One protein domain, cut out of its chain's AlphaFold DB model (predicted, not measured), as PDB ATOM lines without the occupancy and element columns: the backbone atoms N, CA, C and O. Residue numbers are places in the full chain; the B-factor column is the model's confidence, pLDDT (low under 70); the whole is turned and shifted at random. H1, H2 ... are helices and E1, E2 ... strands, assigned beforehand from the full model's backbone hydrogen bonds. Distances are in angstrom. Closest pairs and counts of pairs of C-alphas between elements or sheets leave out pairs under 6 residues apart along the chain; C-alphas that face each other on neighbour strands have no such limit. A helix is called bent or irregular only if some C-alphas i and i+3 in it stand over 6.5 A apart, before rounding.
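What this domain is: This is residues 3 to 129 of the 130 residues of an uncharacterized protein of Candidatus Bathyarchaeota archaeon (UniProt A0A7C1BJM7). Picture one twisted sheet of six strands with two helices over one face and the other face bare; the long helix H1 starts far off as a free arm, residues 3 to 18 sticking out, and its later residues 19 to 34 pack on E1, E2 and E3. The shorter helix H2 crosses the strands on that same face, near the beginning of E3. The printed part has 127 residues with two named helices and six named strands, in the order H1 E1 E2 H2 E3 E4 E5 E6, and its class is mixed, helices and strands. The sheet is antiparallel throughout, in the order E1 - E2 - E3 - E6 - E5 - E4. The whole is loose, with a radius of gyration of the C-alphas of 18.1 A, and spans 67 by 30 by 29 A, the arm making much of the length.

How they stand to each other: Begin with H1, residues 3 to 34, and look ahead to the two strands that it lies over, E2, residues 47 to 55, and E3, residues 79 to 89. H1 is on the sheet at a height of 7.5 A; its closest C-alphas to E2 are those of Val 26 and Ala 50, 5.7 A apart, and to E3 those of Phe 30 and Val 87, 5.8 A apart. On the local plane its line and that of E3 stand at 35 degrees, slantwise to the strands. After H1 comes E1, residues 40 to 44, an edge strand that forms a hairpin with E2; N 42 and O 49 are 2.9 A apart. E2 and E3 are antiparallel neighbours, with N 52 and O 85 at 2.9 A. Between these two strands in the chain stands H2, residues 61 to 75, on the same face as H1 but apart from it. The C-alphas of Glu 68 and Leu 80, 6.6 A apart, are the closest of H2 and E3. Further on, E4, residues 95 to 103, the other edge strand, and E5, residues 107 to 116, form a hairpin, with N 100 and O 111 at 2.8 A. E5 and E6, residues 119 to 128, form another, with N 112 and O 123 at 2.8 A. H2 has a height of 9.6 A over the sheet and runs across the strands, at 80 degrees to E5 on the local plane. E4, E5 and E6 are a meander, each strand the antiparallel neighbour of the one before. E3 joins them in a Greek key, its first strand E3 pairing with its fourth, E6, where N 84 and O 124 are 2.8 A apart. H1 and H2 on one face of the sheet make two layers, helices over strands. In H2 every O i to N i+4 pair is within hydrogen-bond range, and in H1 26 of 28 are.

Where its parts are: Find C-alpha 3 at (-49.956, -43.517, 40.291); from there H1 runs 47.0 A to C-alpha 34 at (-12.184, -21.119, 23.641). It is neither bent nor irregular, but only just: C-alphas 13 and 16 are 6.1 A apart. E1 is 12.3 A long, E2 25.5 A, H2 20.5 A and E3 31.3 A. E4 measures 24.7 A, E5 28.9 A and E6 29.4 A, ending at C-alpha 128, (-4.697, -3.185, 39.280).

The domain as a whole: Look for the two C-alphas farthest apart at Leu 3 and Gln 77, 66.9 A from each other. Without residues 3 to 18, which stand free, the body spans 42 by 28 by 22 A. The printed part has no cut, and its links between named elements are tight. Mean pLDDT of the printed part is 89.1; residues 3 to 6 and residue 92 are under 70.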
ATOM      1  N   LEU A   3     -50.427 -44.210  41.502       61.28
ATOM      2  CA  LEU A   3     -49.956 -43.517  40.291       61.28
ATOM      3  C   LEU A   3     -49.313 -42.146  40.578       61.28
ATOM      4  O   LEU A   3     -48.304 -41.802  39.970       61.28
ATOM      5  N   GLY A   4     -49.844 -41.385  41.542       67.06
ATOM      6  CA  GLY A   4     -49.297 -40.069  41.905       67.06
ATOM      7  C   GLY A   4     -47.883 -40.133  42.496       67.06
ATOM      8  O   GLY A   4     -47.078 -39.236  42.256       67.06
ATOM      9  N   ARG A   5     -47.545 -41.218  43.210       69.81
ATOM     10  CA  ARG A   5     -46.202 -41.421  43.779       69.81
ATOM     11  C   ARG A   5     -45.181 -41.768  42.693       69.81
ATOM     12  O   ARG A   5     -44.102 -41.190  42.673       69.81
ATOM     13  N   LEU A   6     -45.550 -42.634  41.746       68.12
ATOM     14  CA  LEU A   6     -44.712 -42.983  40.591       68.12
ATOM     15  C   LEU A   6     -44.407 -41.771  39.696       68.12
ATOM     16  O   LEU A   6     -43.263 -41.584  39.287       68.12
ATOM     17  N   VAL A   7     -45.398 -40.912  39.434       74.62
ATOM     18  CA  VAL A   7     -45.199 -39.681  38.644       74.62
ATOM     19  C   VAL A   7     -44.241 -38.703  39.341       74.62
ATOM     20  O   VAL A   7     -43.402 -38.110  38.660       74.62
ATOM     21  N   SER A   8     -44.304 -38.574  40.674       73.81
ATOM     22  CA  SER A   8     -43.362 -37.741  41.447       73.81
ATOM     23  C   SER A   8     -41.925 -38.241  41.317       73.81
ATOM     24  O   SER A   8     -41.043 -37.475  40.936       73.81
ATOM     25  N   VAL A   9     -41.700 -39.544  41.519       74.50
ATOM     26  CA  VAL A   9     -40.364 -40.153  41.403       74.50
ATOM     27  C   VAL A   9     -39.784 -39.952  39.997       74.50
ATOM     28  O   VAL A   9     -38.622 -39.581  39.848       74.50
ATOM     29  N   LEU A  10     -40.588 -40.116  38.941       75.12
ATOM     30  CA  LEU A  10     -40.134 -39.865  37.567       75.12
ATOM     31  C   LEU A  10     -39.799 -38.387  37.309       75.12
ATOM     32  O   LEU A  10     -38.856 -38.090  36.572       75.12
ATOM     33  N   ALA A  11     -40.548 -37.449  37.893       72.25
ATOM     34  CA  ALA A  11     -40.237 -36.023  37.805       72.25
ATOM     35  C   ALA A  11     -38.928 -35.679  38.538       72.25
ATOM     36  O   ALA A  11     -38.114 -34.917  38.010       72.25
ATOM     37  N   GLU A  12     -38.695 -36.289  39.701       74.12
ATOM     38  CA  GLU A  12     -37.461 -36.145  40.477       74.12
ATOM     39  C   GLU A  12     -36.248 -36.691  39.718       74.12
ATOM     40  O   GLU A  12     -35.235 -36.000  39.639       74.12
ATOM     41  N   LEU A  13     -36.368 -37.852  39.062       74.88
ATOM     42  CA  LEU A  13     -35.300 -38.459  38.251       74.88
ATOM     43  C   LEU A  13     -35.001 -37.693  36.952       74.88
ATOM     44  O   LEU A  13     -33.867 -37.687  36.475       74.88
ATOM     45  N   ARG A  14     -35.987 -36.996  36.374       76.38
ATOM     46  CA  ARG A  14     -35.770 -36.142  35.190       76.38
ATOM     47  C   ARG A  14     -34.895 -34.931  35.495       76.38
ATOM     48  O   ARG A  14     -34.237 -34.419  34.592       76.38
ATOM     49  N   ARG A  15     -34.897 -34.445  36.736       76.25
ATOM     50  CA  ARG A  15     -34.132 -33.261  37.135       76.25
ATOM     51  C   ARG A  15     -32.610 -33.458  37.017       76.25
ATOM     52  O   ARG A  15     -32.013 -32.652  36.308       76.25
ATOM     53  N   PRO A  16     -31.969 -34.480  37.623       73.25
ATOM     54  CA  PRO A  16     -30.529 -34.699  37.482       73.25
ATOM     55  C   PRO A  16     -30.125 -34.980  36.032       73.25
ATOM     56  O   PRO A  16     -29.137 -34.416  35.579       73.25
ATOM     57  N   LEU A  17     -30.934 -35.724  35.266       75.00
ATOM     58  CA  LEU A  17     -30.678 -35.963  33.838       75.00
ATOM     59  C   LEU A  17     -30.664 -34.661  33.024       75.00
ATOM     60  O   LEU A  17     -29.786 -34.449  32.192       75.00
ATOM     61  N   ARG A  18     -31.612 -33.751  33.284       82.06
ATOM     62  CA  ARG A  18     -31.634 -32.424  32.646       82.06
ATOM     63  C   ARG A  18     -30.425 -31.578  33.043       82.06
ATOM     64  O   ARG A  18     -29.903 -30.852  32.203       82.06
ATOM     65  N   LEU A  19     -29.989 -31.645  34.301       83.75
ATOM     66  CA  LEU A  19     -28.791 -30.937  34.758       83.75
ATOM     67  C   LEU A  19     -27.536 -31.497  34.077       83.75
ATOM     68  O   LEU A  19     -26.734 -30.737  33.552       83.75
ATOM     69  N   GLU A  20     -27.383 -32.812  33.991       85.62
ATOM     70  CA  GLU A  20     -26.248 -33.429  33.302       85.62
ATOM     71  C   GLU A  20     -26.193 -33.040  31.815       85.62
ATOM     72  O   GLU A  20     -25.147 -32.624  31.311       85.62
ATOM     73  N   GLN A  21     -27.340 -33.071  31.129       88.69
ATOM     74  CA  GLN A  21     -27.454 -32.637  29.734       88.69
ATOM     75  C   GLN A  21     -27.038 -31.174  29.547       88.69
ATOM     76  O   GLN A  21     -26.245 -30.869  28.654       88.69
ATOM     77  N   ARG A  22     -27.537 -30.273  30.400       91.38
ATOM     78  CA  ARG A  22     -27.209 -28.842  30.348       91.38
ATOM     79  C   ARG A  22     -25.737 -28.575  30.666       91.38
ATOM     80  O   ARG A  22     -25.096 -27.831  29.931       91.38
ATOM     81  N   SER A  23     -25.159 -29.264  31.654       91.44
ATOM     82  CA  SER A  23     -23.711 -29.243  31.925       91.44
ATOM     83  C   SER A  23     -22.891 -29.662  30.706       91.44
ATOM     84  O   SER A  23     -21.892 -29.025  30.369       91.44
ATOM     85  N   GLY A  24     -23.314 -30.725  30.017       91.62
ATOM     86  CA  GLY A  24     -22.666 -31.188  28.791       91.62
ATOM     87  C   GLY A  24     -22.776 -30.185  27.638       91.62
ATOM     88  O   GLY A  24     -21.855 -30.075  26.829       91.62
ATOM     89  N   LEU A  25     -23.878 -29.434  27.550       92.31
ATOM     90  CA  LEU A  25     -24.066 -28.383  26.545       92.31
ATOM     91  C   LEU A  25     -23.134 -27.193  26.783       92.31
ATOM     92  O   LEU A  25     -22.379 -26.848  25.876       92.31
ATOM     93  N   VAL A  26     -23.100 -26.627  27.994       94.38
ATOM     94  CA  VAL A  26     -22.208 -25.487  28.284       94.38
ATOM     95  C   VAL A  26     -20.733 -25.865  28.228       94.38
ATOM     96  O   VAL A  26     -19.929 -25.069  27.756       94.38
ATOM     97  N   ARG A  27     -20.363 -27.093  28.623       96.31
ATOM     98  CA  ARG A  27     -18.988 -27.594  28.465       96.31
ATOM     99  C   ARG A  27     -18.570 -27.626  26.996       96.31
ATOM    100  O   ARG A  27     -17.471 -27.188  26.677       96.31
ATOM    101  N   ARG A  28     -19.432 -28.143  26.113       95.12
ATOM    102  CA  ARG A  28     -19.168 -28.172  24.666       95.12
ATOM    103  C   ARG A  28     -19.095 -26.764  24.091       95.12
ATOM    104  O   ARG A  28     -18.115 -26.451  23.435       95.12
ATOM    105  N   ALA A  29     -20.053 -25.901  24.427       93.75
ATOM    106  CA  ALA A  29     -20.046 -24.511  23.980       93.75
ATOM    107  C   ALA A  29     -18.776 -23.762  24.421       93.75
ATOM    108  O   ALA A  29     -18.215 -22.995  23.647       93.75
ATOM    109  N   PHE A  30     -18.286 -24.013  25.638       96.12
ATOM    110  CA  PHE A  30     -17.024 -23.453  26.118       96.12
ATOM    111  C   PHE A  30     -15.829 -23.911  25.273       96.12
ATOM    112  O   PHE A  30     -15.035 -23.078  24.842       96.12
ATOM    113  N   ILE A  31     -15.725 -25.215  24.994       96.06
ATOM    114  CA  ILE A  31     -14.656 -25.777  24.153       96.06
ATOM    115  C   ILE A  31     -14.741 -25.224  22.726       96.06
ATOM    116  O   ILE A  31     -13.719 -24.846  22.165       96.06
ATOM    117  N   ASP A  32     -15.941 -25.122  22.159       93.62
ATOM    118  CA  ASP A  32     -16.151 -24.596  20.806       93.62
ATOM    119  C   ASP A  32     -15.707 -23.130  20.680       93.62
ATOM    120  O   ASP A  32     -15.232 -22.712  19.627       93.62
ATOM    121  N   VAL A  33     -15.879 -22.338  21.743       92.50
ATOM    122  CA  VAL A  33     -15.536 -20.908  21.758       92.50
ATOM    123  C   VAL A  33     -14.060 -20.674  22.092       92.50
ATOM    124  O   VAL A  33     -13.430 -19.827  21.464       92.50
ATOM    125  N   PHE A  34     -13.512 -21.393  23.074       92.06
ATOM    126  CA  PHE A  34     -12.184 -21.119  23.641       92.06
ATOM    127  C   PHE A  34     -11.126 -22.186  23.320       92.06
ATOM    128  O   PHE A  34      -9.986 -22.072  23.762       92.06
ATOM    129  N   GLY A  35     -11.483 -23.246  22.593       92.62
ATOM    130  CA  GLY A  35     -10.562 -24.300  22.151       92.62
ATOM    131  C   GLY A  35      -9.990 -25.181  23.270       92.62
ATOM    132  O   GLY A  35      -9.102 -25.991  23.015       92.62
ATOM    133  N   SER A  36     -10.470 -25.043  24.509       92.12
ATOM    134  CA  SER A  36      -9.965 -25.761  25.684       92.12
ATOM    135  C   SER A  36     -11.096 -26.121  26.655       92.12
ATOM    136  O   SER A  36     -12.142 -25.466  26.656       92.12
ATOM    137  N   PRO A  37     -10.946 -27.185  27.465       95.44
ATOM    138  CA  PRO A  37     -11.963 -27.556  28.442       95.44
ATOM    139  C   PRO A  37     -12.034 -26.545  29.600       95.44
ATOM    140  O   PRO A  37     -10.999 -26.046  30.043       95.44
ATOM    141  N   PRO A  38     -13.237 -26.284  30.146       97.00
ATOM    142  CA  PRO A  38     -13.387 -25.412  31.302       97.00
ATOM    143  C   PRO A  38     -12.819 -26.057  32.574       97.00
ATOM    144  O   PRO A  38     -12.926 -27.275  32.757       97.00
ATOM    145  N   HIS A  39     -12.302 -25.238  33.493       96.31
ATOM    146  CA  HIS A  39     -11.905 -25.678  34.838       96.31
ATOM    147  C   HIS A  39     -13.114 -26.107  35.683       96.31
ATOM    148  O   HIS A  39     -13.014 -27.026  36.494       96.31
ATOM    149  N   MET A  40     -14.267 -25.460  35.487       96.88
ATOM    150  CA  MET A  40     -15.485 -25.706  36.255       96.88
ATOM    151  C   MET A  40     -16.729 -25.667  35.367       96.88
ATOM    152  O   MET A  40     -16.824 -24.883  34.426       96.88
ATOM    153  N   VAL A  41     -17.710 -26.506  35.699       96.62
ATOM    154  CA  VAL A  41     -19.069 -26.463  35.148       96.62
ATOM    155  C   VAL A  41     -20.038 -26.470  36.320       96.62
ATOM    156  O   VAL A  41     -19.881 -27.282  37.232       96.62
ATOM    157  N   GLY A  42     -21.021 -25.576  36.309       93.75
ATOM    158  CA  GLY A  42     -21.934 -25.406  37.430       93.75
ATOM    159  C   GLY A  42     -23.320 -24.933  37.021       93.75
ATOM    160  O   GLY A  42     -23.622 -24.741  35.844       93.75
ATOM    161  N   PHE A  43     -24.166 -24.753  38.031       91.88
ATOM    162  CA  PHE A  43     -25.504 -24.192  37.890       91.88
ATOM    163  C   PHE A  43     -25.693 -23.058  38.878       91.88
ATOM    164  O   PHE A  43     -25.554 -23.256  40.082       91.88
ATOM    165  N   GLU A  44     -26.086 -21.892  38.381       88.75
ATOM    166  CA  GLU A  44     -26.396 -20.745  39.221       88.75
ATOM    167  C   GLU A  44     -27.648 -20.030  38.707       88.75
ATOM    168  O   GLU A  44     -27.827 -19.821  37.506       88.75
ATOM    169  N   ARG A  45     -28.555 -19.672  39.629       86.75
ATOM    170  CA  ARG A  45     -29.809 -18.947  39.328       86.75
ATOM    171  C   ARG A  45     -30.602 -19.576  38.171       86.75
ATOM    172  O   ARG A  45     -31.109 -18.885  37.294       86.75
ATOM    173  N   GLY A  46     -30.673 -20.908  38.157       86.00
ATOM    174  CA  GLY A  46     -31.417 -21.677  37.156       86.00
ATOM    175  C   GLY A  46     -30.725 -21.846  35.800       86.00
ATOM    176  O   GLY A  46     -31.331 -22.453  34.917       86.00
ATOM    177  N   ARG A  47     -29.481 -21.380  35.630       90.00
ATOM    178  CA  ARG A  47     -28.708 -21.449  34.378       90.00
ATOM    179  C   ARG A  47     -27.446 -22.286  34.553       90.00
ATOM    180  O   ARG A  47     -26.801 -22.194  35.594       90.00
ATOM    181  N   ALA A  48     -27.113 -23.105  33.558       94.06
ATOM    182  CA  ALA A  48     -25.818 -23.768  33.504       94.06
ATOM    183  C   ALA A  48     -24.735 -22.771  33.080       94.06
ATOM    184  O   ALA A  48     -24.993 -21.865  32.280       94.06
ATOM    185  N   PHE A  49     -23.521 -22.971  33.578       96.50
ATOM    186  CA  PHE A  49     -22.348 -22.217  33.158       96.50
ATOM    187  C   PHE A  49     -21.100 -23.099  33.101       96.50
ATOM    188  O   PHE A  49     -21.003 -24.118  33.788       96.50
ATOM    189  N   ALA A  50     -20.135 -22.682  32.292       97.56
ATOM    190  CA  ALA A  50     -18.788 -23.228  32.225       97.56
ATOM    191  C   ALA A  50     -17.778 -22.086  32.386       97.56
ATOM    192  O   ALA A  50     -17.976 -21.020  31.803       97.56
ATOM    193  N   LEU A  51     -16.725 -22.306  33.175       97.44
ATOM    194  CA  LEU A  51     -15.787 -21.276  33.617       97.44
ATOM    195  C   LEU A  51     -14.338 -21.773  33.575       97.44
ATOM    196  O   LEU A  51     -14.054 -22.878  34.046       97.44
ATOM    197  N   SER A  52     -13.423 -20.909  33.138       97.19
ATOM    198  CA  SER A  52     -11.997 -21.005  33.462       97.19
ATOM    199  C   SER A  52     -11.475 -19.665  33.959       97.19
ATOM    200  O   SER A  52     -11.607 -18.644  33.290       97.19
ATOM    201  N   HIS A  53     -10.835 -19.690  35.123       96.19
ATOM    202  CA  HIS A  53     -10.114 -18.557  35.690       96.19
ATOM    203  C   HIS A  53      -8.612 -18.804  35.601       96.19
ATOM    204  O   HIS A  53      -8.141 -19.895  35.935       96.19
ATOM    205  N   TYR A  54      -7.874 -17.796  35.146       94.81
ATOM    206  CA  TYR A  54      -6.420 -17.809  35.089       94.81
ATOM    207  C   TYR A  54      -5.862 -16.606  35.841       94.81
ATOM    208  O   TYR A  54      -6.256 -15.465  35.608       94.81
ATOM    209  N   THR A  55      -4.898 -16.859  36.715       93.88
ATOM    210  CA  THR A  55      -4.057 -15.829  37.336       93.88
ATOM    211  C   THR A  55      -2.750 -15.697  36.560       93.88
ATOM    212  O   THR A  55      -2.404 -16.589  35.787       93.88
ATOM    213  N   LEU A  56      -1.989 -14.625  36.789       88.38
ATOM    214  CA  LEU A  56      -0.661 -14.426  36.183       88.38
ATOM    215  C   LEU A  56       0.235 -15.678  36.213       88.38
ATOM    216  O   LEU A  56       0.892 -15.984  35.222       88.38
ATOM    217  N   ASN A  57       0.240 -16.408  37.332       88.62
ATOM    218  CA  ASN A  57       1.108 -17.572  37.531       88.62
ATOM    219  C   ASN A  57       0.620 -18.828  36.795       88.62
ATOM    220  O   ASN A  57       1.388 -19.770  36.628       88.62
ATOM    221  N   SER A  58      -0.651 -18.864  36.389       91.06
ATOM    222  CA  SER A  58      -1.260 -20.008  35.706       91.06
ATOM    223  C   SER A  58      -1.514 -19.758  34.217       91.06
ATOM    224  O   SER A  58      -1.977 -20.664  33.529       91.06
ATOM    225  N   MET A  59      -1.274 -18.543  33.712       91.38
ATOM    226  CA  MET A  59      -1.402 -18.232  32.287       91.38
ATOM    227  C   MET A  59      -0.182 -18.730  31.513       91.38
ATOM    228  O   MET A  59       0.958 -18.574  31.953       91.38
ATOM    229  N   SER A  60      -0.414 -19.263  30.312       91.81
ATOM    230  CA  SER A  60       0.669 -19.412  29.343       91.81
ATOM    231  C   SER A  60       1.211 -18.031  28.963       91.81
ATOM    232  O   SER A  60       0.502 -17.023  29.027       91.81
ATOM    233  N   ARG A  61       2.476 -17.985  28.538       93.62
ATOM    234  CA  ARG A  61       3.108 -16.744  28.083       93.62
ATOM    235  C   ARG A  61       2.316 -16.074  26.954       93.62
ATOM    236  O   ARG A  61       2.074 -14.878  27.024       93.62
ATOM    237  N   GLU A  62       1.872 -16.854  25.973       93.06
ATOM    238  CA  GLU A  62       1.094 -16.378  24.821       93.06
ATOM    239  C   GLU A  62      -0.248 -15.755  25.234       93.06
ATOM    240  O   GLU A  62      -0.594 -14.657  24.791       93.06
ATOM    241  N   LEU A  63      -0.987 -16.421  26.131       91.00
ATOM    242  CA  LEU A  63      -2.244 -15.886  26.653       91.00
ATOM    243  C   LEU A  63      -1.996 -14.583  27.416       91.00
ATOM    244  O   LEU A  63      -2.716 -13.607  27.221       91.00
ATOM    245  N   ARG A  64      -0.968 -14.561  28.269       93.81
ATOM    246  CA  ARG A  64      -0.599 -13.373  29.039       93.81
ATOM    247  C   ARG A  64      -0.270 -12.193  28.126       93.81
ATOM    248  O   ARG A  64      -0.830 -11.123  28.330       93.81
ATOM    249  N   GLU A  65       0.592 -12.385  27.131       94.12
ATOM    250  CA  GLU A  65       0.986 -11.334  26.182       94.12
ATOM    251  C   GLU A  65      -0.236 -10.790  25.420       94.12
ATOM    252  O   GLU A  65      -0.422  -9.574  25.351       94.12
ATOM    253  N   SER A  66      -1.128 -11.673  24.957       93.69
ATOM    254  CA  SER A  66      -2.364 -11.286  24.256       93.69
ATOM    255  C   SER A  66      -3.322 -10.476  25.143       93.69
ATOM    256  O   SER A  66      -3.913  -9.486  24.710       93.69
ATOM    257  N   VAL A  67      -3.483 -10.878  26.408       93.00
ATOM    258  CA  VAL A  67      -4.336 -10.163  27.372       93.00
ATOM    259  C   VAL A  67      -3.716  -8.817  27.754       93.00
ATOM    260  O   VAL A  67      -4.433  -7.823  27.841       93.00
ATOM    261  N   GLU A  68      -2.400  -8.751  27.956       93.12
ATOM    262  CA  GLU A  68      -1.690  -7.501  28.250       93.12
ATOM    263  C   GLU A  68      -1.764  -6.508  27.079       93.12
ATOM    264  O   GLU A  68      -1.941  -5.310  27.311       93.12
ATOM    265  N   GLU A  69      -1.689  -6.978  25.829       92.94
ATOM    266  CA  GLU A  69      -1.917  -6.148  24.640       92.94
ATOM    267  C   GLU A  69      -3.333  -5.558  24.634       92.94
ATOM    268  O   GLU A  69      -3.506  -4.346  24.470       92.94
ATOM    269  N   LEU A  70      -4.344  -6.390  24.901       91.81
ATOM    270  CA  LEU A  70      -5.737  -5.955  24.976       91.81
ATOM    271  C   LEU A  70      -5.963  -4.939  26.106       91.81
ATOM    272  O   LEU A  70      -6.603  -3.906  25.902       91.81
ATOM    273  N   VAL A  71      -5.396  -5.184  27.290       91.25
ATOM    274  CA  VAL A  71      -5.421  -4.233  28.415       91.25
ATOM    275  C   VAL A  71      -4.778  -2.910  28.012       91.25
ATOM    276  O   VAL A  71      -5.336  -1.850  28.310       91.25
ATOM    277  N   ARG A  72      -3.647  -2.954  27.293       91.56
ATOM    278  CA  ARG A  72      -2.947  -1.757  26.818       91.56
ATOM    279  C   ARG A  72      -3.788  -0.930  25.860       91.56
ATOM    280  O   ARG A  72      -3.817   0.293  25.991       91.56
ATOM    281  N   ALA A  73      -4.496  -1.586  24.947       89.44
ATOM    282  CA  ALA A  73      -5.379  -0.923  23.997       89.44
ATOM    283  C   ALA A  73      -6.584  -0.242  24.675       89.44
ATOM    284  O   ALA A  73      -7.012   0.821  24.235       89.44
ATOM    285  N   VAL A  74      -7.124  -0.833  25.747       86.88
ATOM    286  CA  VAL A  74      -8.360  -0.355  26.395       86.88
ATOM    287  C   VAL A  74      -8.096   0.642  27.528       86.88
ATOM    288  O   VAL A  74      -8.824   1.624  27.680       86.88
ATOM    289  N   CYS A  75      -7.072   0.398  28.346       84.62
ATOM    290  CA  CYS A  75      -6.825   1.130  29.591       84.62
ATOM    291  C   CYS A  75      -5.428   1.765  29.672       84.62
ATOM    292  O   CYS A  75      -5.127   2.407  30.678       84.62
ATOM    293  N   GLY A  76      -4.573   1.606  28.659       84.81
ATOM    294  CA  GLY A  76      -3.175   2.032  28.735       84.81
ATOM    295  C   GLY A  76      -2.358   1.121  29.656       84.81
ATOM    296  O   GLY A  76      -2.444  -0.099  29.580       84.81
ATOM    297  N   GLN A  77      -1.526   1.678  30.532       81.50
ATOM    298  CA  GLN A  77      -0.705   0.853  31.422       81.50
ATOM    299  C   GLN A  77      -1.480   0.442  32.681       81.50
ATOM    300  O   GLN A  77      -1.880   1.286  33.478       81.50
ATOM    301  N   ALA A  78      -1.662  -0.864  32.869       86.50
ATOM    302  CA  ALA A  78      -2.213  -1.455  34.084       86.50
ATOM    303  C   ALA A  78      -1.546  -2.807  34.360       86.50
ATOM    304  O   ALA A  78      -1.104  -3.488  33.433       86.50
ATOM    305  N   GLU A  79      -1.474  -3.197  35.629       90.75
ATOM    306  CA  GLU A  79      -0.950  -4.505  36.013       90.75
ATOM    307  C   GLU A  79      -2.055  -5.559  35.861       90.75
ATOM    308  O   GLU A  79      -3.079  -5.501  36.546       90.75
ATOM    309  N   LEU A  80      -1.870  -6.526  34.960       92.62
ATOM    310  CA  LEU A  80      -2.786  -7.658  34.805       92.62
ATOM    311  C   LEU A  80      -2.758  -8.532  36.064       92.62
ATOM    312  O   LEU A  80      -1.684  -8.917  36.503       92.62
ATOM    313  N   LYS A  81      -3.915  -8.901  36.622       94.06
ATOM    314  CA  LYS A  81      -4.001  -9.827  37.767       94.06
ATOM    315  C   LYS A  81      -4.569 -11.178  37.374       94.06
ATOM    316  O   LYS A  81      -3.986 -12.219  37.688       94.06
ATOM    317  N   SER A  82      -5.694 -11.164  36.670       95.50
ATOM    318  CA  SER A  82      -6.349 -12.385  36.216       95.50
ATOM    319  C   SER A  82      -7.257 -12.146  35.020       95.50
ATOM    320  O   SER A  82      -7.686 -11.019  34.769       95.50
ATOM    321  N   VAL A  83      -7.598 -13.232  34.336       96.69
ATOM    322  CA  VAL A  83      -8.654 -13.279  33.328       96.69
ATOM    323  C   VAL A  83      -9.612 -14.419  33.648       96.69
ATOM    324  O   VAL A  83      -9.202 -15.499  34.078       96.69
ATOM    325  N   GLU A  84     -10.893 -14.167  33.443       97.06
ATOM    326  CA  GLU A  84     -11.962 -15.141  33.561       97.06
ATOM    327  C   GLU A  84     -12.654 -15.300  32.208       97.06
ATOM    328  O   GLU A  84     -13.049 -14.318  31.585       97.06
ATOM    329  N   PHE A  85     -12.803 -16.544  31.767       96.69
ATOM    330  CA  PHE A  85     -13.564 -16.926  30.585       96.69
ATOM    331  C   PHE A  85     -14.794 -17.693  31.033       96.69
ATOM    332  O   PHE A  85     -14.670 -18.654  31.794       96.69
ATOM    333  N   MET A  86     -15.966 -17.312  30.539       96.88
ATOM    334  CA  MET A  86     -17.223 -17.921  30.944       96.88
ATOM    335  C   MET A  86     -18.189 -18.077  29.771       96.88
ATOM    336  O   MET A  86     -18.322 -17.195  28.924       96.88
ATOM    337  N   VAL A  87     -18.913 -19.193  29.755       95.94
ATOM    338  CA  VAL A  87     -20.096 -19.403  28.913       95.94
ATOM    339  C   VAL A  87     -21.280 -19.695  29.819       95.94
ATOM    340  O   VAL A  87     -21.203 -20.585  30.663       95.94
ATOM    341  N   VAL A  88     -22.379 -18.968  29.638       94.31
ATOM    342  CA  VAL A  88     -23.627 -19.143  30.395       94.31
ATOM    343  C   VAL A  88     -24.769 -19.377  29.416       94.31
ATOM    344  O   VAL A  88     -24.819 -18.745  28.363       94.31
ATOM    345  N   GLU A  89     -25.709 -20.257  29.754       91.88
ATOM    346  CA  GLU A  89     -26.972 -20.346  29.012       91.88
ATOM    347  C   GLU A  89     -27.732 -19.017  29.098       91.88
ATOM    348  O   GLU A  89     -27.995 -18.503  30.186       91.88
ATOM    349  N   GLU A  90     -28.116 -18.459  27.956       86.75
ATOM    350  CA  GLU A  90     -28.936 -17.253  27.912       86.75
ATOM    351  C   GLU A  90     -29.860 -17.340  26.702       86.75
ATOM    352  O   GLU A  90     -29.403 -17.369  25.560       86.75
ATOM    353  N   GLU A  91     -31.169 -17.375  26.950       75.81
ATOM    354  CA  GLU A  91     -32.164 -17.215  25.893       75.81
ATOM    355  C   GLU A  91     -32.078 -15.782  25.371       75.81
ATOM    356  O   GLU A  91     -32.568 -14.841  25.996       75.81
ATOM    357  N   CYS A  92     -31.360 -15.594  24.268       69.81
ATOM    358  CA  CYS A  92     -31.105 -14.269  23.736       69.81
ATOM    359  C   CYS A  92     -30.813 -14.283  22.238       69.81
ATOM    360  O   CYS A  92     -30.313 -15.266  21.685       69.81
ATOM    361  N   ASP A  93     -31.090 -13.145  21.605       77.44
ATOM    362  CA  ASP A  93     -30.721 -12.900  20.217       77.44
ATOM    363  C   ASP A  93     -29.203 -12.797  20.066       77.44
ATOM    364  O   ASP A  93     -28.489 -12.309  20.952       77.44
ATOM    365  N   HIS A  94     -28.711 -13.217  18.903       78.12
ATOM    366  CA  HIS A  94     -27.311 -13.057  18.536       78.12
ATOM    367  C   HIS A  94     -26.898 -11.581  18.579       78.12
ATOM    368  O   HIS A  94     -27.564 -10.718  18.009       78.12
ATOM    369  N   ARG A  95     -25.773 -11.299  19.240       84.12
ATOM    370  CA  ARG A  95     -25.143  -9.972  19.284       84.12
ATOM    371  C   ARG A  95     -23.638 -10.117  19.216       84.12
ATOM    372  O   ARG A  95     -23.106 -11.093  19.745       84.12
ATOM    373  N   ASP A  96     -22.983  -9.149  18.589       91.00
ATOM    374  CA  ASP A  96     -21.525  -9.063  18.534       91.00
ATOM    375  C   ASP A  96     -20.908  -8.692  19.889       91.00
ATOM    376  O   ASP A  96     -21.603  -8.563  20.898       91.00
ATOM    377  N   TRP A  97     -19.577  -8.621  19.925       91.88
ATOM    378  CA  TRP A  97     -18.835  -8.276  21.131       91.88
ATOM    379  C   TRP A  97     -19.137  -6.847  21.575       91.88
ATOM    380  O   TRP A  97     -18.920  -5.884  20.845       91.88
ATOM    381  N   GLU A  98     -19.563  -6.722  22.821       93.12
ATOM    382  CA  GLU A  98     -19.685  -5.465  23.547       93.12
ATOM    383  C   GLU A  98     -18.653  -5.467  24.681       93.12
ATOM    384  O   GLU A  98     -18.319  -6.532  25.213       93.12
ATOM    385  N   HIS A  99     -18.158  -4.293  25.081       92.12
ATOM    386  CA  HIS A  99     -17.272  -4.173  26.238       92.12
ATOM    387  C   HIS A  99     -17.762  -3.116  27.230       92.12
ATOM    388  O   HIS A  99     -18.380  -2.118  26.860       92.12
ATOM    389  N   LYS A 100     -17.470  -3.346  28.508       93.50
ATOM    390  CA  LYS A 100     -17.742  -2.451  29.634       93.50
ATOM    391  C   LYS A 100     -16.486  -2.337  30.494       93.50
ATOM    392  O   LYS A 100     -15.751  -3.309  30.655       93.50
ATOM    393  N   ILE A 101     -16.266  -1.166  31.082       92.50
ATOM    394  CA  ILE A 101     -15.153  -0.936  32.005       92.50
ATOM    395  C   ILE A 101     -15.734  -0.493  33.338       92.50
ATOM    396  O   ILE A 101     -16.450   0.505  33.408       92.50
ATOM    397  N   HIS A 102     -15.408  -1.224  34.398       91.56
ATOM    398  CA  HIS A 102     -15.724  -0.839  35.765       91.56
ATOM    399  C   HIS A 102     -14.433  -0.478  36.497       91.56
ATOM    400  O   HIS A 102     -13.495  -1.272  36.533       91.56
ATOM    401  N   ARG A 103     -14.370   0.729  37.064       90.19
ATOM    402  CA  ARG A 103     -13.198   1.224  37.796       90.19
ATOM    403  C   ARG A 103     -13.537   1.279  39.279       90.19
ATOM    404  O   ARG A 103     -14.361   2.094  39.683       90.19
ATOM    405  N   GLY A 104     -12.910   0.403  40.054       86.00
ATOM    406  CA  GLY A 104     -12.863   0.494  41.504       86.00
ATOM    407  C   GLY A 104     -11.739   1.423  41.966       86.00
ATOM    408  O   GLY A 104     -11.052   2.057  41.161       86.00
ATOM    409  N   GLU A 105     -11.550   1.481  43.282       86.44
ATOM    410  CA  GLU A 105     -10.528   2.318  43.918       86.44
ATOM    411  C   GLU A 105      -9.112   1.894  43.492       86.44
ATOM    412  O   GLU A 105      -8.359   2.707  42.957       86.44
ATOM    413  N   ASN A 106      -8.812   0.593  43.587       87.75
ATOM    414  CA  ASN A 106      -7.509   0.016  43.225       87.75
ATOM    415  C   ASN A 106      -7.570  -0.957  42.039       87.75
ATOM    416  O   ASN A 106      -6.537  -1.362  41.514       87.75
ATOM    417  N   THR A 107      -8.765  -1.340  41.592       90.88
ATOM    418  CA  THR A 107      -8.960  -2.360  40.556       90.88
ATOM    419  C   THR A 107      -9.695  -1.797  39.347       90.88
ATOM    420  O   THR A 107     -10.508  -0.881  39.452       90.88
ATOM    421  N   THR A 108      -9.420  -2.342  38.169       92.12
ATOM    422  CA  THR A 108     -10.219  -2.113  36.963       92.12
ATOM    423  C   THR A 108     -10.647  -3.459  36.400       92.12
ATOM    424  O   THR A 108      -9.830  -4.364  36.255       92.12
ATOM    425  N   VAL A 109     -11.934  -3.593  36.094       94.69
ATOM    426  CA  VAL A 109     -12.500  -4.775  35.440       94.69
ATOM    427  C   VAL A 109     -12.900  -4.394  34.024       94.69
ATOM    428  O   VAL A 109     -13.736  -3.508  33.826       94.69
ATOM    429  N   ILE A 110     -12.302  -5.064  33.045       94.62
ATOM    430  CA  ILE A 110     -12.642  -4.941  31.628       94.62
ATOM    431  C   ILE A 110     -13.478  -6.165  31.266       94.62
ATOM    432  O   ILE A 110     -12.957  -7.276  31.204       94.62
ATOM    433  N   GLY A 111     -14.778  -5.971  31.075       95.75
ATOM    434  CA  GLY A 111     -15.704  -7.043  30.728       95.75
ATOM    435  C   GLY A 111     -16.058  -7.001  29.250       95.75
ATOM    436  O   GLY A 111     -16.565  -5.987  28.781       95.75
ATOM    437  N   PHE A 112     -15.861  -8.106  28.546       95.56
ATOM    438  CA  PHE A 112     -16.336  -8.341  27.190       95.56
ATOM    439  C   PHE A 112     -17.479  -9.340  27.233       95.56
ATOM    440  O   PHE A 112     -17.433 -10.317  27.982       95.56
ATOM    441  N   SER A 113     -18.505  -9.133  26.415       95.38
ATOM    442  CA  SER A 113     -19.540 -10.144  26.252       95.38
ATOM    443  C   SER A 113     -20.086 -10.209  24.842       95.38
ATOM    444  O   SER A 113     -20.197  -9.189  24.170       95.38
ATOM    445  N   LYS A 114     -20.465 -11.415  24.426       93.94
ATOM    446  CA  LYS A 114     -21.098 -11.709  23.142       93.94
ATOM    447  C   LYS A 114     -22.260 -12.669  23.361       93.94
ATOM    448  O   LYS A 114     -22.195 -13.525  24.243       93.94
ATOM    449  N   ARG A 115     -23.306 -12.571  22.540       92.38
ATOM    450  CA  ARG A 115     -24.402 -13.550  22.515       92.38
ATOM    451  C   ARG A 115     -24.290 -14.427  21.281       92.38
ATOM    452  O   ARG A 115     -24.275 -13.937  20.153       92.38
ATOM    453  N   TYR A 116     -24.184 -15.732  21.492       81.00
ATOM    454  CA  TYR A 116     -23.884 -16.691  20.442       81.00
ATOM    455  C   TYR A 116     -24.581 -18.031  20.687       81.00
ATOM    456  O   TYR A 116     -24.312 -18.708  21.672       81.00
ATOM    457  N   ARG A 117     -25.451 -18.426  19.748       84.12
ATOM    458  CA  ARG A 117     -26.095 -19.751  19.665       84.12
ATOM    459  C   ARG A 117     -26.819 -20.170  20.958       84.12
ATOM    460  O   ARG A 117     -26.709 -21.317  21.372       84.12
ATOM    461  N   GLY A 118     -27.552 -19.245  21.585       86.94
ATOM    462  CA  GLY A 118     -28.272 -19.500  22.845       86.94
ATOM    463  C   GLY A 118     -27.397 -19.442  24.105       86.94
ATOM    464  O   GLY A 118     -27.821 -19.860  25.182       86.94
ATOM    465  N   TYR A 119     -26.176 -18.925  23.977       91.12
ATOM    466  CA  TYR A 119     -25.265 -18.708  25.091       91.12
ATOM    467  C   TYR A 119     -24.809 -17.257  25.145       91.12
ATOM    468  O   TYR A 119     -24.652 -16.590  24.118       91.12
ATOM    469  N   LYS A 120     -24.502 -16.796  26.350       93.25
ATOM    470  CA  LYS A 120     -23.706 -15.598  26.563       93.25
ATOM    471  C   LYS A 120     -22.273 -16.000  26.881       93.25
ATOM    472  O   LYS A 120     -22.019 -16.714  27.849       93.25
ATOM    473  N   VAL A 121     -21.352 -15.522  26.059       94.25
ATOM    474  CA  VAL A 121     -19.908 -15.627  26.267       94.25
ATOM    475  C   VAL A 121     -19.456 -14.376  27.000       94.25
ATOM    476  O   VAL A 121     -19.850 -13.269  26.626       94.25
ATOM    477  N   ILE A 122     -18.662 -14.545  28.048       96.00
ATOM    478  CA  ILE A 122     -18.161 -13.467  28.895       96.00
ATOM    479  C   ILE A 122     -16.656 -13.659  29.065       96.00
ATOM    480  O   ILE A 122     -16.189 -14.774  29.296       96.00
ATOM    481  N   VAL A 123     -15.911 -12.565  28.949       96.19
ATOM    482  CA  VAL A 123     -14.495 -12.501  29.311       96.19
ATOM    483  C   VAL A 123     -14.311 -11.320  30.245       96.19
ATOM    484  O   VAL A 123     -14.610 -10.193  29.859       96.19
ATOM    485  N   GLU A 124     -13.839 -11.549  31.465       96.94
ATOM    486  CA  GLU A 124     -13.551 -10.472  32.416       96.94
ATOM    487  C   GLU A 124     -12.060 -10.447  32.744       96.94
ATOM    488  O   GLU A 124     -11.480 -11.434  33.189       96.94
ATOM    489  N   ILE A 125     -11.423  -9.303  32.502       95.81
ATOM    490  CA  ILE A 125     -10.010  -9.068  32.802       95.81
ATOM    491  C   ILE A 125      -9.936  -8.156  34.014       95.81
ATOM    492  O   ILE A 125     -10.494  -7.058  34.007       95.81
ATOM    493  N   ILE A 126      -9.222  -8.602  35.040       94.69
ATOM    494  CA  ILE A 126      -9.029  -7.858  36.278       94.69
ATOM    495  C   ILE A 126      -7.607  -7.314  36.278       94.69
ATOM    496  O   ILE A 126      -6.635  -8.070  36.194       94.69
ATOM    497  N   THR A 127      -7.495  -5.996  36.390       93.00
ATOM    498  CA  THR A 127      -6.226  -5.281  36.485       93.00
ATOM    499  C   THR A 127      -6.171  -4.440  37.754       93.00
ATOM    500  O   THR A 127      -7.199  -4.116  38.359       93.00
ATOM    501  N   GLN A 128      -4.962  -4.091  38.171       89.31
ATOM    502  CA  GLN A 128      -4.697  -3.185  39.280       89.31
ATOM    503  C   GLN A 128      -4.011  -1.925  38.746       89.31
ATOM    504  O   GLN A 128      -3.185  -1.995  37.829       89.31
ATOM    505  N   LYS A 129      -4.394  -0.762  39.288       74.56
ATOM    506  CA  LYS A 129      -3.673   0.488  39.018       74.56
ATOM    507  C   LYS A 129      -2.314   0.447  39.714       74.56
ATOM    508  O   LYS A 129      -2.231  -0.035  40.844       74.56
TER     509      LYS A 129